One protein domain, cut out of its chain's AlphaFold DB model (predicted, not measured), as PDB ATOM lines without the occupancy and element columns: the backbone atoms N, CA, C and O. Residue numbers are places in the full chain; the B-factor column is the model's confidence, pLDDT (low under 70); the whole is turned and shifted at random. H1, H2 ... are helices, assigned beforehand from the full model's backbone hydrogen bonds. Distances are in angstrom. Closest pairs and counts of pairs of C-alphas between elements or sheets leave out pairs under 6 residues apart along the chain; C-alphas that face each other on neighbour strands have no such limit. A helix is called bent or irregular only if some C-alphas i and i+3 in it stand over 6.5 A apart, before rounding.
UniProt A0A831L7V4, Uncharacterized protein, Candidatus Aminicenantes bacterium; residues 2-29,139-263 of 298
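What this domain is: This is residues 2 to 29 and 139 to 263 of the 298 residues of an uncharacterized protein of Candidatus Aminicenantes bacterium (UniProt A0A831L7V4). Four helices, H2 to H5, make an up-and-down bundle, each running against the one before it in the chain, and a fifth helix, H1, packs on the outside of H2 and crosses it steeply. The elongated outline, a rod of 63 by 31 by 25 A, reaches from the beginning of H1 at one end to the tail after H5 at the other. The printed part has 153 residues with five named helices in the order H1, H2, H3, H4, H5 and no named strand; its class is all helix. It is compact, with a radius of gyration of the C-alphas of 16.3 A.

Where its parts are: H1 is residues 2 to 28, 39.1 A from C-alpha 2 at (217.733, 192.385, 196.906) to C-alpha 28. After the cut, H2 is residues 140 to 164, 35.7 A long, beginning with C-alpha 140 at (230.809, 192.895, 237.517). H3, residues 171 to 198, is the longest helix by residues and measures 37.6 A; it is neither bent nor irregular, but only just: C-alphas 186 and 189 are 6.3 A apart. H4 is residues 211 to 229, 26.6 A long. H5 is residues 235 to 248, 19.6 A long, and ends with C-alpha 248 at (231.795, 176.810, 221.205).

How they stand to each other: H2 is the hub, touching H1, H3 and H5. H1 touches H2 with residues 10 to 22 alone, opposite ways at a steep tilt of 47 degrees; their closest C-alphas, of Ala 14 and Ala 158, are 5.0 A apart. H2 and H3 form a helical hairpin at a shallow tilt of 29 degrees, with the C-alphas of Phe 149 and Gly 185 closest at 4.5 A. H3 and H4 form another hairpin at a shallow tilt of 21 degrees; H3 touches H4 with residues 175 to 187 alone, and the closest C-alphas, of Leu 179 and Trp 223, are 5.7 A apart. H4 and H5 form a third hairpin at a shallow tilt of 14 degrees, with the C-alphas of Ala 226 and Trp 236 closest at 4.8 A. H2 touches H5 with residues 154 to 164 alone, at a steep tilt of 42 degrees, opposite ways; the closest C-alphas, of Gly 161 and Ala 241, are 5.2 A apart. H1 is apart from H3 and H4, and H2 is apart from H4. In H1, H2, H4 and H5 every O i to N i+4 pair is within hydrogen-bond range; in H3, 21 of 24 are.

The domain as a whole: The two C-alphas farthest apart, of Lys 2 and Ala 262, are 64.0 A apart. Residues 30 to 138 are not printed, and C-alphas 29 and 139 are 20.2 A apart across this cut. The link from H3 to H4, residues 199 to 210, is long, and the link from H4 to H5 is tight. The mean pLDDT of the printed part is 92.1, with residues 2 to 3 and 252 to 256 under 70.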
ATOM      1  N   LYS A   2     217.392 193.805 196.600       65.75
ATOM      2  CA  LYS A   2     217.733 192.385 196.906       65.75
ATOM      3  C   LYS A   2     218.923 192.173 197.867       65.75
ATOM      4  O   LYS A   2     218.822 191.383 198.796       65.75
ATOM      5  N   ARG A   3     220.029 192.910 197.702       68.88
ATOM      6  CA  ARG A   3     221.252 192.742 198.520       68.88
ATOM      7  C   ARG A   3     221.081 193.129 199.998       68.88
ATOM      8  O   ARG A   3     221.710 192.514 200.855       68.88
ATOM      9  N   TYR A   4     220.237 194.119 200.293       75.56
ATOM     10  CA  TYR A   4     219.967 194.556 201.667       75.56
ATOM     11  C   TYR A   4     219.125 193.523 202.416       75.56
ATOM     12  O   TYR A   4     219.495 193.144 203.522       75.56
ATOM     13  N   HIS A   5     218.079 192.988 201.778       83.62
ATOM     14  CA  HIS A   5     217.261 191.919 202.361       83.62
ATOM     15  C   HIS A   5     218.087 190.667 202.671       83.62
ATOM     16  O   HIS A   5     217.953 190.111 203.756       83.62
ATOM     17  N   VAL A   6     219.010 190.280 201.779       86.69
ATOM     18  CA  VAL A   6     219.939 189.167 202.045       86.69
ATOM     19  C   VAL A   6     220.815 189.468 203.259       86.69
ATOM     20  O   VAL A   6     220.927 188.635 204.147       86.69
ATOM     21  N   SER A   7     221.404 190.665 203.352       89.44
ATOM     22  CA  SER A   7     222.239 191.012 204.509       89.44
ATOM     23  C   SER A   7     221.457 190.992 205.827       89.44
ATOM     24  O   SER A   7     221.981 190.497 206.822       89.44
ATOM     25  N   ILE A   8     220.224 191.507 205.838       92.69
ATOM     26  CA  ILE A   8     219.338 191.478 207.013       92.69
ATOM     27  C   ILE A   8     219.024 190.031 207.396       92.69
ATOM     28  O   ILE A   8     219.179 189.663 208.557       92.69
ATOM     29  N   LEU A   9     218.675 189.188 206.422       94.56
ATOM     30  CA  LEU A   9     218.414 187.770 206.654       94.56
ATOM     31  C   LEU A   9     219.631 187.058 207.264       94.56
ATOM     32  O   LEU A   9     219.477 186.323 208.235       94.56
ATOM     33  N   LEU A  10     220.844 187.309 206.760       95.31
ATOM     34  CA  LEU A  10     222.063 186.715 207.324       95.31
ATOM     35  C   LEU A  10     222.324 187.163 208.767       95.31
ATOM     36  O   LEU A  10     222.823 186.371 209.562       95.31
ATOM     37  N   TRP A  11     221.989 188.407 209.119       97.00
ATOM     38  CA  TRP A  11     222.061 188.881 210.504       97.00
ATOM     39  C   TRP A  11     221.029 188.207 211.403       97.00
ATOM     40  O   TRP A  11     221.382 187.801 212.505       97.00
ATOM     41  N   ILE A  12     219.793 188.034 210.926       97.56
ATOM     42  CA  ILE A  12     218.744 187.318 211.664       97.56
ATOM     43  C   ILE A  12     219.175 185.869 211.918       97.56
ATOM     44  O   ILE A  12     219.138 185.412 213.057       97.56
ATOM     45  N   ILE A  13     219.657 185.164 210.889       97.56
ATOM     46  CA  ILE A  13     220.134 183.779 211.028       97.56
ATOM     47  C   ILE A  13     221.315 183.710 212.004       97.56
ATOM     48  O   ILE A  13     221.320 182.866 212.899       97.56
ATOM     49  N   ALA A  14     222.296 184.609 211.872       97.75
ATOM     50  CA  ALA A  14     223.442 184.665 212.779       97.75
ATOM     51  C   ALA A  14     223.018 184.928 214.233       97.75
ATOM     52  O   ALA A  14     223.557 184.311 215.152       97.75
ATOM     53  N   PHE A  15     222.033 185.803 214.444       98.19
ATOM     54  CA  PHE A  15     221.485 186.096 215.765       98.19
ATOM     55  C   PHE A  15     220.777 184.882 216.373       98.19
ATOM     56  O   PHE A  15     221.097 184.499 217.497       98.19
ATOM     57  N   CYS A  16     219.892 184.223 215.621       98.00
ATOM     58  CA  CYS A  16     219.214 183.007 216.076       98.00
ATOM     59  C   CYS A  16     220.212 181.890 216.420       98.00
ATOM     60  O   CYS A  16     220.086 181.257 217.469       98.00
ATOM     61  N   LEU A  17     221.234 181.683 215.581       96.94
ATOM     62  CA  LEU A  17     222.291 180.702 215.843       96.94
ATOM     63  C   LEU A  17     223.075 181.042 217.117       96.94
ATOM     64  O   LEU A  17     223.336 180.166 217.939       96.94
ATOM     65  N   THR A  18     223.412 182.317 217.308       96.94
ATOM     66  CA  THR A  18     224.120 182.783 218.509       96.94
ATOM     67  C   THR A  18     223.287 182.559 219.763       96.94
ATOM     68  O   THR A  18     223.813 182.071 220.760       96.94
ATOM     69  N   LEU A  19     221.986 182.859 219.712       96.81
ATOM     70  CA  LEU A  19     221.079 182.636 220.834       96.81
ATOM     71  C   LEU A  19     220.976 181.146 221.183       96.81
ATOM     72  O   LEU A  19     221.063 180.791 222.358       96.81
ATOM     73  N   ALA A  20     220.863 180.272 220.178       96.19
ATOM     74  CA  ALA A  20     220.855 178.827 220.387       96.19
ATOM     75  C   ALA A  20     222.144 178.341 221.076       96.19
ATOM     76  O   ALA A  20     222.076 177.606 222.065       96.19
ATOM     77  N   ILE A  21     223.312 178.804 220.618       94.69
ATOM     78  CA  ILE A  21     224.610 178.474 221.232       94.69
ATOM     79  C   ILE A  21     224.698 179.026 222.661       94.69
ATOM     80  O   ILE A  21     225.137 178.311 223.560       94.69
ATOM     81  N   ALA A  22     224.253 180.259 222.904       92.62
ATOM     82  CA  ALA A  22     224.280 180.870 224.231       92.62
ATOM     83  C   ALA A  22     223.415 180.093 225.240       92.62
ATOM     84  O   ALA A  22     223.855 179.831 226.362       92.62
ATOM     85  N   VAL A  23     222.212 179.667 224.835       93.38
ATOM     86  CA  VAL A  23     221.337 178.818 225.662       93.38
ATOM     87  C   VAL A  23     221.998 177.468 225.930       93.38
ATOM     88  O   VAL A  23     222.082 177.051 227.088       93.38
ATOM     89  N   PHE A  24     222.529 176.816 224.893       92.88
ATOM     90  CA  PHE A  24     223.236 175.543 225.030       92.88
ATOM     91  C   PHE A  24     224.403 175.648 226.022       92.88
ATOM     92  O   PHE A  24     224.497 174.853 226.960       92.88
ATOM     93  N   GLN A  25     225.252 176.669 225.888       90.69
ATOM     94  CA  GLN A  25     226.387 176.915 226.781       90.69
ATOM     95  C   GLN A  25     225.955 177.209 228.220       90.69
ATOM     96  O   GLN A  25     226.628 176.801 229.169       90.69
ATOM     97  N   ARG A  26     224.831 177.911 228.403       89.31
ATOM     98  CA  ARG A  26     224.310 178.241 229.732       89.31
ATOM     99  C   ARG A  26     223.806 177.005 230.470       89.31
ATOM    100  O   ARG A  26     224.086 176.878 231.660       89.31
ATOM    101  N   VAL A  27     223.084 176.127 229.777       87.69
ATOM    102  CA  VAL A  27     222.472 174.922 230.362       87.69
ATOM    103  C   VAL A  27     223.500 173.807 230.569       87.69
ATOM    104  O   VAL A  27     223.466 173.128 231.591       87.69
ATOM    105  N   THR A  28     224.450 173.644 229.644       87.75
ATOM    106  CA  THR A  28     225.526 172.636 229.755       87.75
ATOM    107  C   THR A  28     226.703 173.094 230.620       87.75
ATOM    108  O   THR A  28     227.592 172.302 230.937       87.75
ATOM    109  N   GLY A  29     226.719 174.367 231.022       84.25
ATOM    110  CA  GLY A  29     227.795 174.951 231.807       84.25
ATOM    111  C   GLY A  29     227.922 174.340 233.213       84.25
ATOM    112  O   GLY A  29     226.922 174.012 233.857       84.25
ATOM    113  N   PRO A 139     234.785 191.226 239.579       95.62
ATOM    114  CA  PRO A 139     234.092 192.501 239.469       95.62
ATOM    115  C   PRO A 139     233.142 192.516 238.266       95.62
ATOM    116  O   PRO A 139     233.521 192.167 237.142       95.62
ATOM    117  N   THR A 140     231.905 192.956 238.498       95.12
ATOM    118  CA  THR A 140     230.809 192.895 237.517       95.12
ATOM    119  C   THR A 140     231.150 193.580 236.196       95.12
ATOM    120  O   THR A 140     230.794 193.069 235.138       95.12
ATOM    121  N   VAL A 141     231.883 194.697 236.235       96.00
ATOM    122  CA  VAL A 141     232.276 195.458 235.038       96.00
ATOM    123  C   VAL A 141     233.097 194.596 234.072       96.00
ATOM    124  O   VAL A 141     232.769 194.513 232.889       96.00
ATOM    125  N   TRP A 142     234.110 193.882 234.571       95.75
ATOM    126  CA  TRP A 142     234.953 193.012 233.744       95.75
ATOM    127  C   TRP A 142     234.186 191.807 233.209       95.75
ATOM    128  O   TRP A 142     234.366 191.423 232.052       95.75
ATOM    129  N   LEU A 143     233.283 191.247 234.018       93.50
ATOM    130  CA  LEU A 143     232.416 190.156 233.586       93.50
ATOM    131  C   LEU A 143     231.468 190.596 232.457       93.50
ATOM    132  O   LEU A 143     231.307 189.859 231.485       93.50
ATOM    133  N   ILE A 144     230.876 191.792 232.554       96.31
ATOM    134  CA  ILE A 144     230.010 192.354 231.507       96.31
ATOM    135  C   ILE A 144     230.794 192.529 230.208       96.31
ATOM    136  O   ILE A 144     230.331 192.063 229.165       96.31
ATOM    137  N   PHE A 145     231.982 193.141 230.256       97.06
ATOM    138  CA  PHE A 145     232.812 193.300 229.061       97.06
ATOM    139  C   PHE A 145     233.178 191.951 228.441       97.06
ATOM    140  O   PHE A 145     232.997 191.769 227.237       97.06
ATOM    141  N   HIS A 146     233.608 190.977 229.247       95.19
ATOM    142  CA  HIS A 146     233.911 189.636 228.752       95.19
ATOM    143  C   HIS A 146     232.714 189.005 228.024       95.19
ATOM    144  O   HIS A 146     232.850 188.572 226.879       95.19
ATOM    145  N   ILE A 147     231.529 189.005 228.645       94.19
ATOM    146  CA  ILE A 147     230.315 188.433 228.042       94.19
ATOM    147  C   ILE A 147     229.948 189.174 226.753       94.19
ATOM    148  O   ILE A 147     229.663 188.529 225.745       94.19
ATOM    149  N   LEU A 148     229.991 190.508 226.756       97.06
ATOM    150  CA  LEU A 148     229.666 191.323 225.588       97.06
ATOM    151  C   LEU A 148     230.560 190.970 224.392       97.06
ATOM    152  O   LEU A 148     230.049 190.730 223.294       97.06
ATOM    153  N   PHE A 149     231.877 190.897 224.597       97.75
ATOM    154  CA  PHE A 149     232.821 190.576 223.526       97.75
ATOM    155  C   PHE A 149     232.726 189.118 223.076       97.75
ATOM    156  O   PHE A 149     232.769 188.871 221.874       97.75
ATOM    157  N   MET A 150     232.512 188.164 223.987       95.38
ATOM    158  CA  MET A 150     232.322 186.756 223.615       95.38
ATOM    159  C   MET A 150     231.032 186.535 222.813       95.38
ATOM    160  O   MET A 150     231.058 185.859 221.785       95.38
ATOM    161  N   MET A 151     229.914 187.144 223.223       96.44
ATOM    162  CA  MET A 151     228.654 187.065 222.469       96.44
ATOM    163  C   MET A 151     228.775 187.749 221.104       96.44
ATOM    164  O   MET A 151     228.338 187.200 220.092       96.44
ATOM    165  N   SER A 152     229.437 188.909 221.056       98.00
ATOM    166  CA  SER A 152     229.727 189.607 219.799       98.00
ATOM    167  C   SER A 152     230.616 188.766 218.883       98.00
ATOM    168  O   SER A 152     230.356 188.700 217.686       98.00
ATOM    169  N   ALA A 153     231.623 188.079 219.426       98.06
ATOM    170  CA  ALA A 153     232.517 187.219 218.661       98.06
ATOM    171  C   ALA A 153     231.765 186.051 218.004       98.06
ATOM    172  O   ALA A 153     231.964 185.802 216.818       98.06
ATOM    173  N   ILE A 154     230.861 185.375 218.726       97.44
ATOM    174  CA  ILE A 154     230.041 184.282 218.169       97.44
ATOM    175  C   ILE A 154     229.086 184.812 217.090       97.44
ATOM    176  O   ILE A 154     229.009 184.238 216.001       97.44
ATOM    177  N   LEU A 155     228.419 185.942 217.347       98.44
ATOM    178  CA  LEU A 155     227.519 186.582 216.386       98.44
ATOM    179  C   LEU A 155     228.239 186.983 215.096       98.44
ATOM    180  O   LEU A 155     227.781 186.676 213.991       98.44
ATOM    181  N   LEU A 156     229.380 187.656 215.231       98.31
ATOM    182  CA  LEU A 156     230.203 188.090 214.111       98.31
ATOM    183  C   LEU A 156     230.811 186.897 213.371       98.31
ATOM    184  O   LEU A 156     230.842 186.913 212.144       98.31
ATOM    185  N   CYS A 157     231.209 185.838 214.078       98.31
ATOM    186  CA  CYS A 157     231.649 184.577 213.486       98.31
ATOM    187  C   CYS A 157     230.558 183.967 212.601       98.31
ATOM    188  O   CYS A 157     230.802 183.721 211.418       98.31
ATOM    189  N   ALA A 158     229.342 183.797 213.129       98.19
ATOM    190  CA  ALA A 158     228.209 183.285 212.363       98.19
ATOM    191  C   ALA A 158     227.904 184.175 211.145       98.19
ATOM    192  O   ALA A 158     227.788 183.684 210.021       98.19
ATOM    193  N   ARG A 159     227.852 185.500 211.332       97.88
ATOM    194  CA  ARG A 159     227.581 186.450 210.243       97.88
ATOM    195  C   ARG A 159     228.650 186.414 209.153       97.88
ATOM    196  O   ARG A 159     228.311 186.482 207.967       97.88
ATOM    197  N   THR A 160     229.918 186.345 209.543       97.62
ATOM    198  CA  THR A 160     231.075 186.364 208.641       97.62
ATOM    199  C   THR A 160     231.224 185.033 207.907       97.62
ATOM    200  O   THR A 160     231.462 185.037 206.698       97.62
ATOM    201  N   GLY A 161     230.991 183.910 208.591       97.00
ATOM    202  CA  GLY A 161     230.947 182.577 207.986       97.00
ATOM    203  C   GLY A 161     229.799 182.416 206.987       97.00
ATOM    204  O   GLY A 161     229.987 181.851 205.914       97.00
ATOM    205  N   LEU A 162     228.626 182.987 207.267       96.56
ATOM    206  CA  LEU A 162     227.531 183.012 206.292       96.56
ATOM    207  C   LEU A 162     227.836 183.933 205.100       96.56
ATOM    208  O   LEU A 162     227.521 183.589 203.960       96.56
ATOM    209  N   GLU A 163     228.474 185.090 205.327       96.00
ATOM    210  CA  GLU A 163     228.861 185.988 204.230       96.00
ATOM    211  C   GLU A 163     229.840 185.311 203.275       96.00
ATOM    212  O   GLU A 163     229.702 185.478 202.067       96.00
ATOM    213  N   CYS A 164     230.814 184.544 203.781       95.94
ATOM    214  CA  CYS A 164     231.862 183.977 202.933       95.94
ATOM    215  C   CYS A 164     231.345 182.932 201.945       95.94
ATOM    216  O   CYS A 164     232.024 182.664 200.957       95.94
ATOM    217  N   LEU A 165     230.149 182.376 202.157       94.31
ATOM    218  CA  LEU A 165     229.503 181.461 201.214       94.31
ATOM    219  C   LEU A 165     228.971 182.176 199.968       94.31
ATOM    220  O   LEU A 165     228.813 181.545 198.919       94.31
ATOM    221  N   ARG A 166     228.780 183.495 200.027       91.88
ATOM    222  CA  ARG A 166     228.284 184.271 198.893       91.88
ATOM    223  C   ARG A 166     229.367 184.510 197.836       91.88
ATOM    224  O   ARG A 166     230.511 184.791 198.194       91.88
ATOM    225  N   PRO A 167     229.014 184.490 196.538       84.38
ATOM    226  CA  PRO A 167     229.941 184.872 195.473       84.38
ATOM    227  C   PRO A 167     230.403 186.335 195.571       84.38
ATOM    228  O   PRO A 167     231.545 186.645 195.258       84.38
ATOM    229  N   ASP A 168     229.536 187.235 196.046       84.81
ATOM    230  CA  ASP A 168     229.777 188.683 196.139       84.81
ATOM    231  C   ASP A 168     230.172 189.152 197.556       84.81
ATOM    232  O   ASP A 168     229.911 190.303 197.937       84.81
ATOM    233  N   ALA A 169     230.761 188.246 198.345       85.19
ATOM    234  CA  ALA A 169     231.059 188.427 199.763       85.19
ATOM    235  C   ALA A 169     231.976 189.628 200.044       85.19
ATOM    236  O   ALA A 169     233.061 189.764 199.473       85.19
ATOM    237  N   ARG A 170     231.586 190.479 201.002       87.38
ATOM    238  CA  ARG A 170     232.421 191.598 201.483       87.38
ATOM    239  C   ARG A 170     233.044 191.272 202.836       87.38
ATOM    240  O   ARG A 170     232.508 191.625 203.881       87.38
ATOM    241  N   LEU A 171     234.196 190.608 202.800       92.75
ATOM    242  CA  LEU A 171     234.810 190.022 203.995       92.75
ATOM    243  C   LEU A 171     235.766 190.949 204.755       92.75
ATOM    244  O   LEU A 171     235.962 190.741 205.942       92.75
ATOM    245  N   SER A 172     236.327 191.987 204.127       90.69
ATOM    246  CA  SER A 172     237.411 192.788 204.728       90.69
ATOM    247  C   SER A 172     237.075 193.356 206.113       90.69
ATOM    248  O   SER A 172     237.797 193.104 207.075       90.69
ATOM    249  N   ARG A 173     235.958 194.085 206.236       94.19
ATOM    250  CA  ARG A 173     235.516 194.643 207.525       94.19
ATOM    251  C   ARG A 173     235.033 193.555 208.482       94.19
ATOM    252  O   ARG A 173     235.350 193.606 209.660       94.19
ATOM    253  N   LEU A 174     234.289 192.573 207.975       96.31
ATOM    254  CA  LEU A 174     233.700 191.513 208.794       96.31
ATOM    255  C   LEU A 174     234.765 190.642 209.468       96.31
ATOM    256  O   LEU A 174     234.692 190.421 210.672       96.31
ATOM    257  N   VAL A 175     235.791 190.214 208.731       97.69
ATOM    258  CA  VAL A 175     236.891 189.408 209.282       97.69
ATOM    259  C   VAL A 175     237.688 190.209 210.311       97.69
ATOM    260  O   VAL A 175     237.954 189.694 211.392       97.69
ATOM    261  N   GLY A 176     238.003 191.480 210.030       97.69
ATOM    262  CA  GLY A 176     238.728 192.341 210.972       97.69
ATOM    263  C   GLY A 176     237.967 192.589 212.280       97.69
ATOM    264  O   GLY A 176     238.536 192.450 213.363       97.69
ATOM    265  N   VAL A 177     236.669 192.898 212.200       97.94
ATOM    266  CA  VAL A 177     235.826 193.114 213.390       97.94
ATOM    267  C   VAL A 177     235.604 191.802 214.154       97.94
ATOM    268  O   VAL A 177     235.648 191.807 215.382       97.94
ATOM    269  N   THR A 178     235.449 190.670 213.457       98.38
ATOM    270  CA  THR A 178     235.332 189.352 214.105       98.38
ATOM    271  C   THR A 178     236.606 188.989 214.860       98.38
ATOM    272  O   THR A 178     236.532 188.669 216.043       98.38
ATOM    273  N   LEU A 179     237.777 189.107 214.222       98.38
ATOM    274  CA  LEU A 179     239.065 188.857 214.872       98.38
ATOM    275  C   LEU A 179     239.254 189.759 216.099       98.38
ATOM    276  O   LEU A 179     239.660 189.278 217.153       98.38
ATOM    277  N   SER A 180     238.901 191.042 215.985       98.31
ATOM    278  CA  SER A 180     238.986 191.990 217.103       98.31
ATOM    279  C   SER A 180     238.114 191.549 218.280       98.31
ATOM    280  O   SER A 180     238.583 191.528 219.415       98.31
ATOM    281  N   ALA A 181     236.869 191.134 218.026       98.25
ATOM    282  CA  ALA A 181     235.974 190.635 219.068       98.25
ATOM    283  C   ALA A 181     236.487 189.333 219.710       98.25
ATOM    284  O   ALA A 181     236.422 189.198 220.931       98.25
ATOM    285  N   VAL A 182     237.035 188.405 218.914       97.94
ATOM    286  CA  VAL A 182     237.627 187.146 219.403       97.94
ATOM    287  C   VAL A 182     238.848 187.417 220.286       97.94
ATOM    288  O   VAL A 182     238.949 186.844 221.368       97.94
ATOM    289  N   ILE A 183     239.749 188.317 219.877       98.25
ATOM    290  CA  ILE A 183     240.931 188.692 220.669       98.25
ATOM    291  C   ILE A 183     240.515 189.398 221.960       98.25
ATOM    292  O   ILE A 183     240.969 189.016 223.035       98.25
ATOM    293  N   LEU A 184     239.640 190.403 221.884       98.19
ATOM    294  CA  LEU A 184     239.214 191.151 223.067       98.19
ATOM    295  C   LEU A 184     238.464 190.245 224.052       98.19
ATOM    296  O   LEU A 184     238.786 190.224 225.237       98.19
ATOM    297  N   GLY A 185     237.508 189.448 223.576       95.69
ATOM    298  CA  GLY A 185     236.759 188.525 224.428       95.69
ATOM    299  C   GLY A 185     237.631 187.414 225.011       95.69
ATOM    300  O   GLY A 185     237.537 187.130 226.206       95.69
ATOM    301  N   GLY A 186     238.490 186.820 224.180       94.25
ATOM    302  CA  GLY A 186     239.234 185.605 224.494       94.25
ATOM    303  C   GLY A 186     240.617 185.806 225.115       94.25
ATOM    304  O   GLY A 186     240.969 185.060 226.016       94.25
ATOM    305  N   LEU A 187     241.401 186.791 224.668       95.94
ATOM    306  CA  LEU A 187     242.785 187.016 225.127       95.94
ATOM    307  C   LEU A 187     242.962 188.266 225.993       95.94
ATOM    308  O   LEU A 187     244.028 188.447 226.573       95.94
ATOM    309  N   VAL A 188     241.942 189.122 226.100       96.75
ATOM    310  CA  VAL A 188     241.981 190.295 226.987       96.75
ATOM    311  C   VAL A 188     241.044 190.087 228.171       96.75
ATOM    312  O   VAL A 188     241.494 189.861 229.293       96.75
ATOM    313  N   PHE A 189     239.732 190.099 227.939       96.44
ATOM    314  CA  PHE A 189     238.754 190.026 229.023       96.44
ATOM    315  C   PHE A 189     238.620 188.625 229.630       96.44
ATOM    316  O   PHE A 189     238.338 188.518 230.821       96.44
ATOM    317  N   GLY A 190     238.852 187.562 228.850       94.19
ATOM    318  CA  GLY A 190     238.886 186.182 229.348       94.19
ATOM    319  C   GLY A 190     239.936 185.989 230.450       94.19
ATOM    320  O   GLY A 190     239.552 185.709 231.587       94.19
ATOM    321  N   PRO A 191     241.229 186.233 230.165       94.69
ATOM    322  CA  PRO A 191     242.307 186.200 231.146       94.69
ATOM    323  C   PRO A 191     242.061 187.068 232.376       94.69
ATOM    324  O   PRO A 191     242.291 186.622 233.496       94.69
ATOM    325  N   LEU A 192     241.537 188.285 232.199       95.75
ATOM    326  CA  LEU A 192     241.213 189.166 233.324       95.75
ATOM    327  C   LEU A 192     240.159 188.550 234.250       95.75
ATOM    328  O   LEU A 192     240.346 188.511 235.466       95.75
ATOM    329  N   VAL A 193     239.060 188.032 233.691       94.56
ATOM    330  CA  VAL A 193     238.025 187.341 234.476       94.56
ATOM    331  C   VAL A 193     238.591 186.084 235.140       94.56
ATOM    332  O   VAL A 193     238.261 185.811 236.296       94.56
ATOM    333  N   GLN A 194     239.462 185.346 234.447       92.50
ATOM    334  CA  GLN A 194     240.128 184.162 234.987       92.50
ATOM    335  C   GLN A 194     241.019 184.504 236.184       92.50
ATOM    336  O   GLN A 194     240.947 183.828 237.210       92.50
ATOM    337  N   TYR A 195     241.776 185.593 236.089       93.12
ATOM    338  CA  TYR A 195     242.633 186.073 237.163       93.12
ATOM    339  C   TYR A 195     241.834 186.413 238.420       93.12
ATOM    340  O   TYR A 195     242.161 185.927 239.500       93.12
ATOM    341  N   PHE A 196     240.724 187.145 238.295       93.69
ATOM    342  CA  PHE A 196     239.862 187.416 239.452       93.69
ATOM    343  C   PHE A 196     239.198 186.149 240.017       93.69
ATOM    344  O   PHE A 196     238.960 186.050 241.221       93.69
ATOM    345  N   ALA A 197     238.886 185.172 239.164       91.75
ATOM    346  CA  ALA A 197     238.211 183.950 239.582       91.75
ATOM    347  C   ALA A 197     239.151 182.915 240.225       91.75
ATOM    348  O   ALA A 197     238.709 182.197 241.123       91.75
ATOM    349  N   PHE A 198     240.400 182.804 239.763       90.31
ATOM    350  CA  PHE A 198     241.305 181.693 240.097       90.31
ATOM    351  C   PHE A 198     242.752 182.110 240.395       90.31
ATOM    352  O   PHE A 198     243.547 181.257 240.772       90.31
ATOM    353  N   GLY A 199     243.103 183.391 240.258       89.56
ATOM    354  CA  GLY A 199     244.441 183.918 240.552       89.56
ATOM    355  C   GLY A 199     245.424 183.892 239.379       89.56
ATOM    356  O   GLY A 199     246.513 184.443 239.498       89.56
ATOM    357  N   ASP A 200     245.040 183.323 238.231       89.44
ATOM    358  CA  ASP A 200     245.899 183.191 237.052       89.44
ATOM    359  C   ASP A 200     245.279 183.808 235.800       89.44
ATOM    360  O   ASP A 200     244.120 183.560 235.482       89.44
ATOM    361  N   LEU A 201     246.079 184.565 235.045       90.19
ATOM    362  CA  LEU A 201     245.644 185.150 233.773       90.19
ATOM    363  C   LEU A 201     245.502 184.089 232.676       90.19
ATOM    364  O   LEU A 201     244.573 184.143 231.882       90.19
ATOM    365  N   TRP A 202     246.413 183.118 232.615       91.00
ATOM    366  CA  TRP A 202     246.440 182.123 231.545       91.00
ATOM    367  C   TRP A 202     247.011 180.797 232.030       91.00
ATOM    368  O   TRP A 202     248.060 180.750 232.674       91.00
ATOM    369  N   THR A 203     246.314 179.719 231.699       89.75
ATOM    370  CA  THR A 203     246.597 178.340 232.115       89.75
ATOM    371  C   THR A 203     246.555 177.349 230.950       89.75
ATOM    372  O   THR A 203     246.722 176.146 231.153       89.75
ATOM    373  N   GLY A 204     246.373 177.837 229.721       90.19
ATOM    374  CA  GLY A 204     246.552 177.072 228.488       90.19
ATOM    375  C   GLY A 204     247.993 177.106 227.982       90.19
ATOM    376  O   GLY A 204     248.893 177.673 228.606       90.19
ATOM    377  N   PHE A 205     248.220 176.531 226.809       91.50
ATOM    378  CA  PHE A 205     249.509 176.502 226.135       91.50
ATOM    379  C   PHE A 205     250.021 177.936 225.900       91.50
ATOM    380  O   PHE A 205     249.231 178.807 225.530       91.50
ATOM    381  N   PRO A 206     251.321 178.215 226.107       90.69
ATOM    382  CA  PRO A 206     252.390 177.283 226.485       90.69
ATOM    383  C   PRO A 206     252.593 177.114 228.003       90.69
ATOM    384  O   PRO A 206     253.538 176.452 228.410       90.69
ATOM    385  N   VAL A 207     251.746 177.712 228.847       88.19
ATOM    386  CA  VAL A 207     251.912 177.731 230.317       88.19
ATOM    387  C   VAL A 207     251.276 176.511 230.995       88.19
ATOM    388  O   VAL A 207     251.737 176.059 232.044       88.19
ATOM    389  N   GLY A 208     250.232 175.950 230.399       87.81
ATOM    390  CA  GLY A 208     249.543 174.780 230.918       87.81
ATOM    391  C   GLY A 208     248.680 174.075 229.880       87.81
ATOM    392  O   GLY A 208     248.884 174.178 228.670       87.81
ATOM    393  N   THR A 209     247.708 173.330 230.383       88.06
ATOM    394  CA  THR A 209     246.877 172.384 229.630       88.06
ATOM    395  C   THR A 209     245.384 172.691 229.734       88.06
ATOM    396  O   THR A 209     244.565 171.885 229.290       88.06
ATOM    397  N   ASP A 210     245.010 173.857 230.276       88.25
ATOM    398  CA  ASP A 210     243.606 174.234 230.432       88.25
ATOM    399  C   ASP A 210     242.876 174.249 229.087       88.25
ATOM    400  O   ASP A 210     243.266 174.926 228.130       88.25
ATOM    401  N   LEU A 211     241.788 173.482 229.014       87.81
ATOM    402  CA  LEU A 211     241.039 173.311 227.778       87.81
ATOM    403  C   LEU A 211     240.388 174.623 227.322       87.81
ATOM    404  O   LEU A 211     240.257 174.854 226.121       87.81
ATOM    405  N   THR A 212     239.933 175.458 228.256       88.75
ATOM    406  CA  THR A 212     239.208 176.701 227.950       88.75
ATOM    407  C   THR A 212     240.144 177.704 227.289       88.75
ATOM    408  O   THR A 212     239.818 178.259 226.234       88.75
ATOM    409  N   ASP A 213     241.340 177.850 227.851       91.06
ATOM    410  CA  ASP A 213     242.384 178.711 227.308       91.06
ATOM    411  C   ASP A 213     242.884 178.168 225.960       91.06
ATOM    412  O   ASP A 213     242.940 178.896 224.968       91.06
ATOM    413  N   ASN A 214     243.118 176.854 225.856       93.50
ATOM    414  CA  ASN A 214     243.569 176.225 224.610       93.50
ATOM    415  C   ASN A 214     242.570 176.378 223.460       93.50
ATOM    416  O   ASN A 214     242.951 176.737 222.346       93.50
ATOM    417  N   LYS A 215     241.279 176.155 223.719       93.50
ATOM    418  CA  LYS A 215     240.213 176.403 222.739       93.50
ATOM    419  C   LYS A 215     240.236 177.846 222.249       93.50
ATOM    420  O   LYS A 215     240.123 178.094 221.051       93.50
ATOM    421  N   THR A 216     240.402 178.783 223.176       94.50
ATOM    422  CA  THR A 216     240.463 180.212 222.871       94.50
ATOM    423  C   THR A 216     241.661 180.552 221.995       94.50
ATOM    424  O   THR A 216     241.494 181.227 220.978       94.50
ATOM    425  N   LEU A 217     242.835 180.007 222.309       95.94
ATOM    426  CA  LEU A 217     244.033 180.166 221.489       95.94
ATOM    427  C   LEU A 217     243.818 179.637 220.066       95.94
ATOM    428  O   LEU A 217     244.092 180.350 219.103       95.94
ATOM    429  N   VAL A 218     243.269 178.426 219.914       96.88
ATOM    430  CA  VAL A 218     243.000 177.840 218.589       96.88
ATOM    431  C   VAL A 218     242.014 178.701 217.792       96.88
ATOM    432  O   VAL A 218     242.257 178.962 216.612       96.88
ATOM    433  N   MET A 219     240.943 179.204 218.422       97.25
ATOM    434  CA  MET A 219     240.005 180.127 217.766       97.25
ATOM    435  C   MET A 219     240.716 181.386 217.254       97.25
ATOM    436  O   MET A 219     240.521 181.768 216.099       97.25
ATOM    437  N   VAL A 220     241.570 182.009 218.073       97.81
ATOM    438  CA  VAL A 220     242.331 183.204 217.676       97.81
ATOM    439  C   VAL A 220     243.262 182.899 216.507       97.81
ATOM    440  O   VAL A 220     243.269 183.652 215.538       97.81
ATOM    441  N   LEU A 221     244.012 181.795 216.558       98.12
ATOM    442  CA  LEU A 221     244.953 181.421 215.497       98.12
ATOM    443  C   LEU A 221     244.247 181.198 214.155       98.12
ATOM    444  O   LEU A 221     244.719 181.676 213.123       98.12
ATOM    445  N   PHE A 222     243.088 180.537 214.156       98.19
ATOM    446  CA  PHE A 222     242.301 180.341 212.937       98.19
ATOM    447  C   PHE A 222     241.723 181.651 212.399       98.19
ATOM    448  O   PHE A 222     241.759 181.884 211.190       98.19
ATOM    449  N   TRP A 223     241.238 182.540 213.269       98.31
ATOM    450  CA  TRP A 223     240.770 183.861 212.842       98.31
ATOM    451  C   TRP A 223     241.906 184.769 212.365       98.31
ATOM    452  O   TRP A 223     241.704 185.562 211.445       98.31
ATOM    453  N   LEU A 224     243.107 184.622 212.922       98.06
ATOM    454  CA  LEU A 224     244.307 185.313 212.465       98.06
ATOM    455  C   LEU A 224     244.720 184.816 211.072       98.06
ATOM    456  O   LEU A 224     244.945 185.623 210.168       98.06
ATOM    457  N   ALA A 225     244.725 183.497 210.857       97.69
ATOM    458  CA  ALA A 225     244.944 182.903 209.538       97.69
ATOM    459  C   ALA A 225     243.885 183.380 208.529       97.69
ATOM    460  O   ALA A 225     244.229 183.794 207.422       97.69
ATOM    461  N   ALA A 226     242.608 183.414 208.921       97.25
ATOM    462  CA  ALA A 226     241.537 183.966 208.099       97.25
ATOM    463  C   ALA A 226     241.781 185.443 207.754       97.25
ATOM    464  O   ALA A 226     241.631 185.827 206.597       97.25
ATOM    465  N   PHE A 227     242.218 186.266 208.706       97.69
ATOM    466  CA  PHE A 227     242.509 187.681 208.473       97.69
ATOM    467  C   PHE A 227     243.625 187.916 207.449       97.69
ATOM    468  O   PHE A 227     243.489 188.796 206.596       97.69
ATOM    469  N   PHE A 228     244.690 187.115 207.466       97.56
ATOM    470  CA  PHE A 228     245.775 187.253 206.488       97.56
ATOM    471  C   PHE A 228     245.467 186.587 205.143       97.56
ATOM    472  O   PHE A 228     245.880 187.086 204.094       97.56
ATOM    473  N   LEU A 229     244.726 185.478 205.147       96.50
ATOM    474  CA  LEU A 229     244.574 184.618 203.972       96.50
ATOM    475  C   LEU A 229     243.210 184.732 203.276       96.50
ATOM    476  O   LEU A 229     243.059 184.172 202.187       96.50
ATOM    477  N   TYR A 230     242.234 185.487 203.807       95.44
ATOM    478  CA  TYR A 230     240.901 185.590 203.181       95.44
ATOM    479  C   TYR A 230     240.947 186.126 201.744       95.44
ATOM    480  O   TYR A 230     240.099 185.757 200.933       95.44
ATOM    481  N   ARG A 231     241.927 186.987 201.416       91.06
ATOM    482  CA  ARG A 231     242.118 187.518 200.052       91.06
ATOM    483  C   ARG A 231     242.616 186.454 199.078       91.06
ATOM    484  O   ARG A 231     242.316 186.542 197.895       91.06
ATOM    485  N   ARG A 232     243.361 185.459 199.573       92.94
ATOM    486  CA  ARG A 232     243.830 184.313 198.783       92.94
ATOM    487  C   ARG A 232     242.723 183.279 198.612       92.94
ATOM    488  O   ARG A 232     242.580 182.709 197.538       92.94
ATOM    489  N   SER A 233     241.952 183.022 199.667       93.44
ATOM    490  CA  SER A 233     240.804 182.120 199.611       93.44
ATOM    491  C   SER A 233     239.800 182.425 200.718       93.44
ATOM    492  O   SER A 233     240.136 182.406 201.904       93.44
ATOM    493  N   ARG A 234     238.530 182.608 200.340       93.00
ATOM    494  CA  ARG A 234     237.410 182.781 201.284       93.00
ATOM    495  C   ARG A 234     237.193 181.565 202.193       93.00
ATOM    496  O   ARG A 234     236.578 181.695 203.246       93.00
ATOM    497  N   TRP A 235     237.725 180.399 201.823       94.88
ATOM    498  CA  TRP A 235     237.588 179.168 202.601       94.88
ATOM    499  C   TRP A 235     238.347 179.194 203.928       94.88
ATOM    500  O   TRP A 235     237.946 178.490 204.848       94.88
ATOM    501  N   TRP A 236     239.358 180.056 204.087       97.00
ATOM    502  CA  TRP A 236     239.982 180.284 205.397       97.00
ATOM    503  C   TRP A 236     238.999 180.884 206.406       97.00
ATOM    504  O   TRP A 236     239.001 180.505 207.574       97.00
ATOM    505  N   VAL A 237     238.111 181.769 205.944       97.44
ATOM    506  CA  VAL A 237     237.039 182.344 206.770       97.44
ATOM    507  C   VAL A 237     236.004 181.282 207.121       97.44
ATOM    508  O   VAL A 237     235.591 181.189 208.273       97.44
ATOM    509  N   PHE A 238     235.620 180.451 206.148       97.50
ATOM    510  CA  PHE A 238     234.697 179.343 206.386       97.50
ATOM    511  C   PHE A 238     235.257 178.353 207.416       97.50
ATOM    512  O   PHE A 238     234.573 178.025 208.382       97.50
ATOM    513  N   ALA A 239     236.516 177.934 207.256       97.81
ATOM    514  CA  ALA A 239     237.188 177.023 208.177       97.81
ATOM    515  C   ALA A 239     237.277 177.605 209.597       97.81
ATOM    516  O   ALA A 239     236.942 176.914 210.557       97.81
ATOM    517  N   ALA A 240     237.659 178.881 209.735       98.12
ATOM    518  CA  ALA A 240     237.703 179.556 211.033       98.12
ATOM    519  C   ALA A 240     236.318 179.649 211.691       98.12
ATOM    520  O   ALA A 240     236.189 179.393 212.887       98.12
ATOM    521  N   ALA A 241     235.275 179.959 210.912       98.12
ATOM    522  CA  ALA A 241     233.912 180.042 211.422       98.12
ATOM    523  C   ALA A 241     233.384 178.678 211.888       98.12
ATOM    524  O   ALA A 241     232.870 178.565 212.998       98.12
ATOM    525  N   VAL A 242     233.555 177.628 211.079       98.00
ATOM    526  CA  VAL A 242     233.151 176.260 211.445       98.00
ATOM    527  C   VAL A 242     233.902 175.787 212.686       98.00
ATOM    528  O   VAL A 242     233.274 175.273 213.611       98.00
ATOM    529  N   LEU A 243     235.219 176.005 212.743       97.88
ATOM    530  CA  LEU A 243     236.026 175.631 213.899       97.88
ATOM    531  C   LEU A 243     235.571 176.366 215.162       97.88
ATOM    532  O   LEU A 243     235.363 175.728 216.190       97.88
ATOM    533  N   MET A 244     235.373 177.684 215.094       97.31
ATOM    534  CA  MET A 244     234.907 178.456 216.243       97.31
ATOM    535  C   MET A 244     233.531 177.976 216.716       97.31
ATOM    536  O   MET A 244     233.356 177.741 217.910       97.31
ATOM    537  N   LEU A 245     232.579 177.753 215.806       96.12
ATOM    538  CA  LEU A 245     231.257 177.230 216.164       96.12
ATOM    539  C   LEU A 245     231.359 175.838 216.811       96.12
ATOM    540  O   LEU A 245     230.785 175.621 217.878       96.12
ATOM    541  N   ALA A 246     232.152 174.928 216.243       95.25
ATOM    542  CA  ALA A 246     232.375 173.598 216.811       95.25
ATOM    543  C   ALA A 246     233.000 173.667 218.215       95.25
ATOM    544  O   ALA A 246     232.523 173.019 219.145       95.25
ATOM    545  N   VAL A 247     234.019 174.509 218.399       93.44
ATOM    546  CA  VAL A 247     234.671 174.731 219.697       93.44
ATOM    547  C   VAL A 247     233.688 175.292 220.727       93.44
ATOM    548  O   VAL A 247     233.693 174.850 221.878       93.44
ATOM    549  N   THR A 248     232.811 176.215 220.321       91.00
ATOM    550  CA  THR A 248     231.795 176.810 221.205       91.00
ATOM    551  C   THR A 248     230.701 175.828 221.640       91.00
ATOM    552  O   THR A 248     230.044 176.083 222.649       91.00
ATOM    553  N   LEU A 249     230.525 174.706 220.934       91.00
ATOM    554  CA  LEU A 249     229.619 173.618 221.328       91.00
ATOM    555  C   LEU A 249     230.243 172.650 222.340       91.00
ATOM    556  O   LEU A 249     229.540 171.818 222.907       91.00
ATOM    557  N   ILE A 250     231.546 172.739 222.609       87.38
ATOM    558  CA  ILE A 250     232.159 171.958 223.683       87.38
ATOM    559  C   ILE A 250     231.897 172.705 225.000       87.38
ATOM    560  O   ILE A 250     232.427 173.813 225.146       87.38
ATOM    561  N   PRO A 251     231.166 172.130 225.980       77.94
ATOM    562  CA  PRO A 251     230.729 172.870 227.160       77.94
ATOM    563  C   PRO A 251     231.892 173.562 227.878       77.94
ATOM    564  O   PRO A 251     232.977 172.991 228.069       77.94
ATOM    565  N   HIS A 252     231.676 174.828 228.239       69.00
ATOM    566  CA  HIS A 252     232.709 175.667 228.846       69.00
ATOM    567  C   HIS A 252     233.182 175.070 230.166       69.00
ATOM    568  O   HIS A 252     232.374 174.599 230.957       69.00
ATOM    569  N   SER A 253     234.490 175.108 230.437       62.16
ATOM    570  CA  SER A 253     235.046 174.735 231.744       62.16
ATOM    571  C   SER A 253     234.787 173.277 232.207       62.16
ATOM    572  O   SER A 253     234.985 172.988 233.391       62.16
ATOM    573  N   MET A 254     234.434 172.332 231.319       58.28
ATOM    574  CA  MET A 254     234.422 170.884 231.642       58.28
ATOM    575  C   MET A 254     235.784 170.396 232.173       58.28
ATOM    576  O   MET A 254     235.836 169.605 233.111       58.28
ATOM    577  N   TRP A 255     236.875 170.949 231.630       61.47
ATOM    578  CA  TRP A 255     238.260 170.772 232.094       61.47
ATOM    579  C   TRP A 255     238.953 172.123 232.260       61.47
ATOM    580  O   TRP A 255     240.040 172.358 231.742       61.47
ATOM    581  N   GLY A 256     238.245 173.036 232.927       66.88
ATOM    582  CA  GLY A 256     238.823 174.293 233.376       66.88
ATOM    583  C   GLY A 256     239.706 174.105 234.612       66.88
ATOM    584  O   GLY A 256     239.810 173.005 235.166       66.88
ATOM    585  N   SER A 257     240.261 175.214 235.078       76.19
ATOM    586  CA  SER A 257     241.250 175.265 236.149       76.19
ATOM    587  C   SER A 257     240.820 174.550 237.439       76.19
ATOM    588  O   SER A 257     239.689 174.669 237.923       76.19
ATOM    589  N   GLU A 258     241.728 173.756 237.988       83.06
ATOM    590  CA  GLU A 258     241.494 172.883 239.136       83.06
ATOM    591  C   GLU A 258     242.654 173.046 240.109       83.06
ATOM    592  O   GLU A 258     243.808 173.026 239.687       83.06
ATOM    593  N   LEU A 259     242.342 173.224 241.389       81.19
ATOM    594  CA  LEU A 259     243.342 173.229 242.445       81.19
ATOM    595  C   LEU A 259     243.809 171.799 242.716       81.19
ATOM    596  O   LEU A 259     242.987 170.899 242.904       81.19
ATOM    597  N   ASP A 260     245.118 171.601 242.771       83.31
ATOM    598  CA  ASP A 260     245.703 170.418 243.379       83.31
ATOM    599  C   ASP A 260     245.852 170.665 244.883       83.31
ATOM    600  O   ASP A 260     246.642 171.494 245.330       83.31
ATOM    601  N   TYR A 261     245.060 169.947 245.676       79.56
ATOM    602  CA  TYR A 261     245.050 170.094 247.128       79.56
ATOM    603  C   TYR A 261     246.357 169.638 247.795       79.56
ATOM    604  O   TYR A 261     246.601 170.043 248.930       79.56
ATOM    605  N   ALA A 262     247.191 168.833 247.123       80.38
ATOM    606  CA  ALA A 262     248.479 168.400 247.666       80.38
ATOM    607  C   ALA A 262     249.559 169.483 247.525       80.38
ATOM    608  O   ALA A 262     250.324 169.715 248.457       80.38
ATOM    609  N   SER A 263     249.615 170.150 246.369       76.56
ATOM    610  CA  SER A 263     250.596 171.208 246.093       76.56
ATOM    611  C   SER A 263     250.106 172.611 246.463       76.56
ATOM    612  O   SER A 263     250.921 173.509 246.653       76.56
TER     613      SER A 263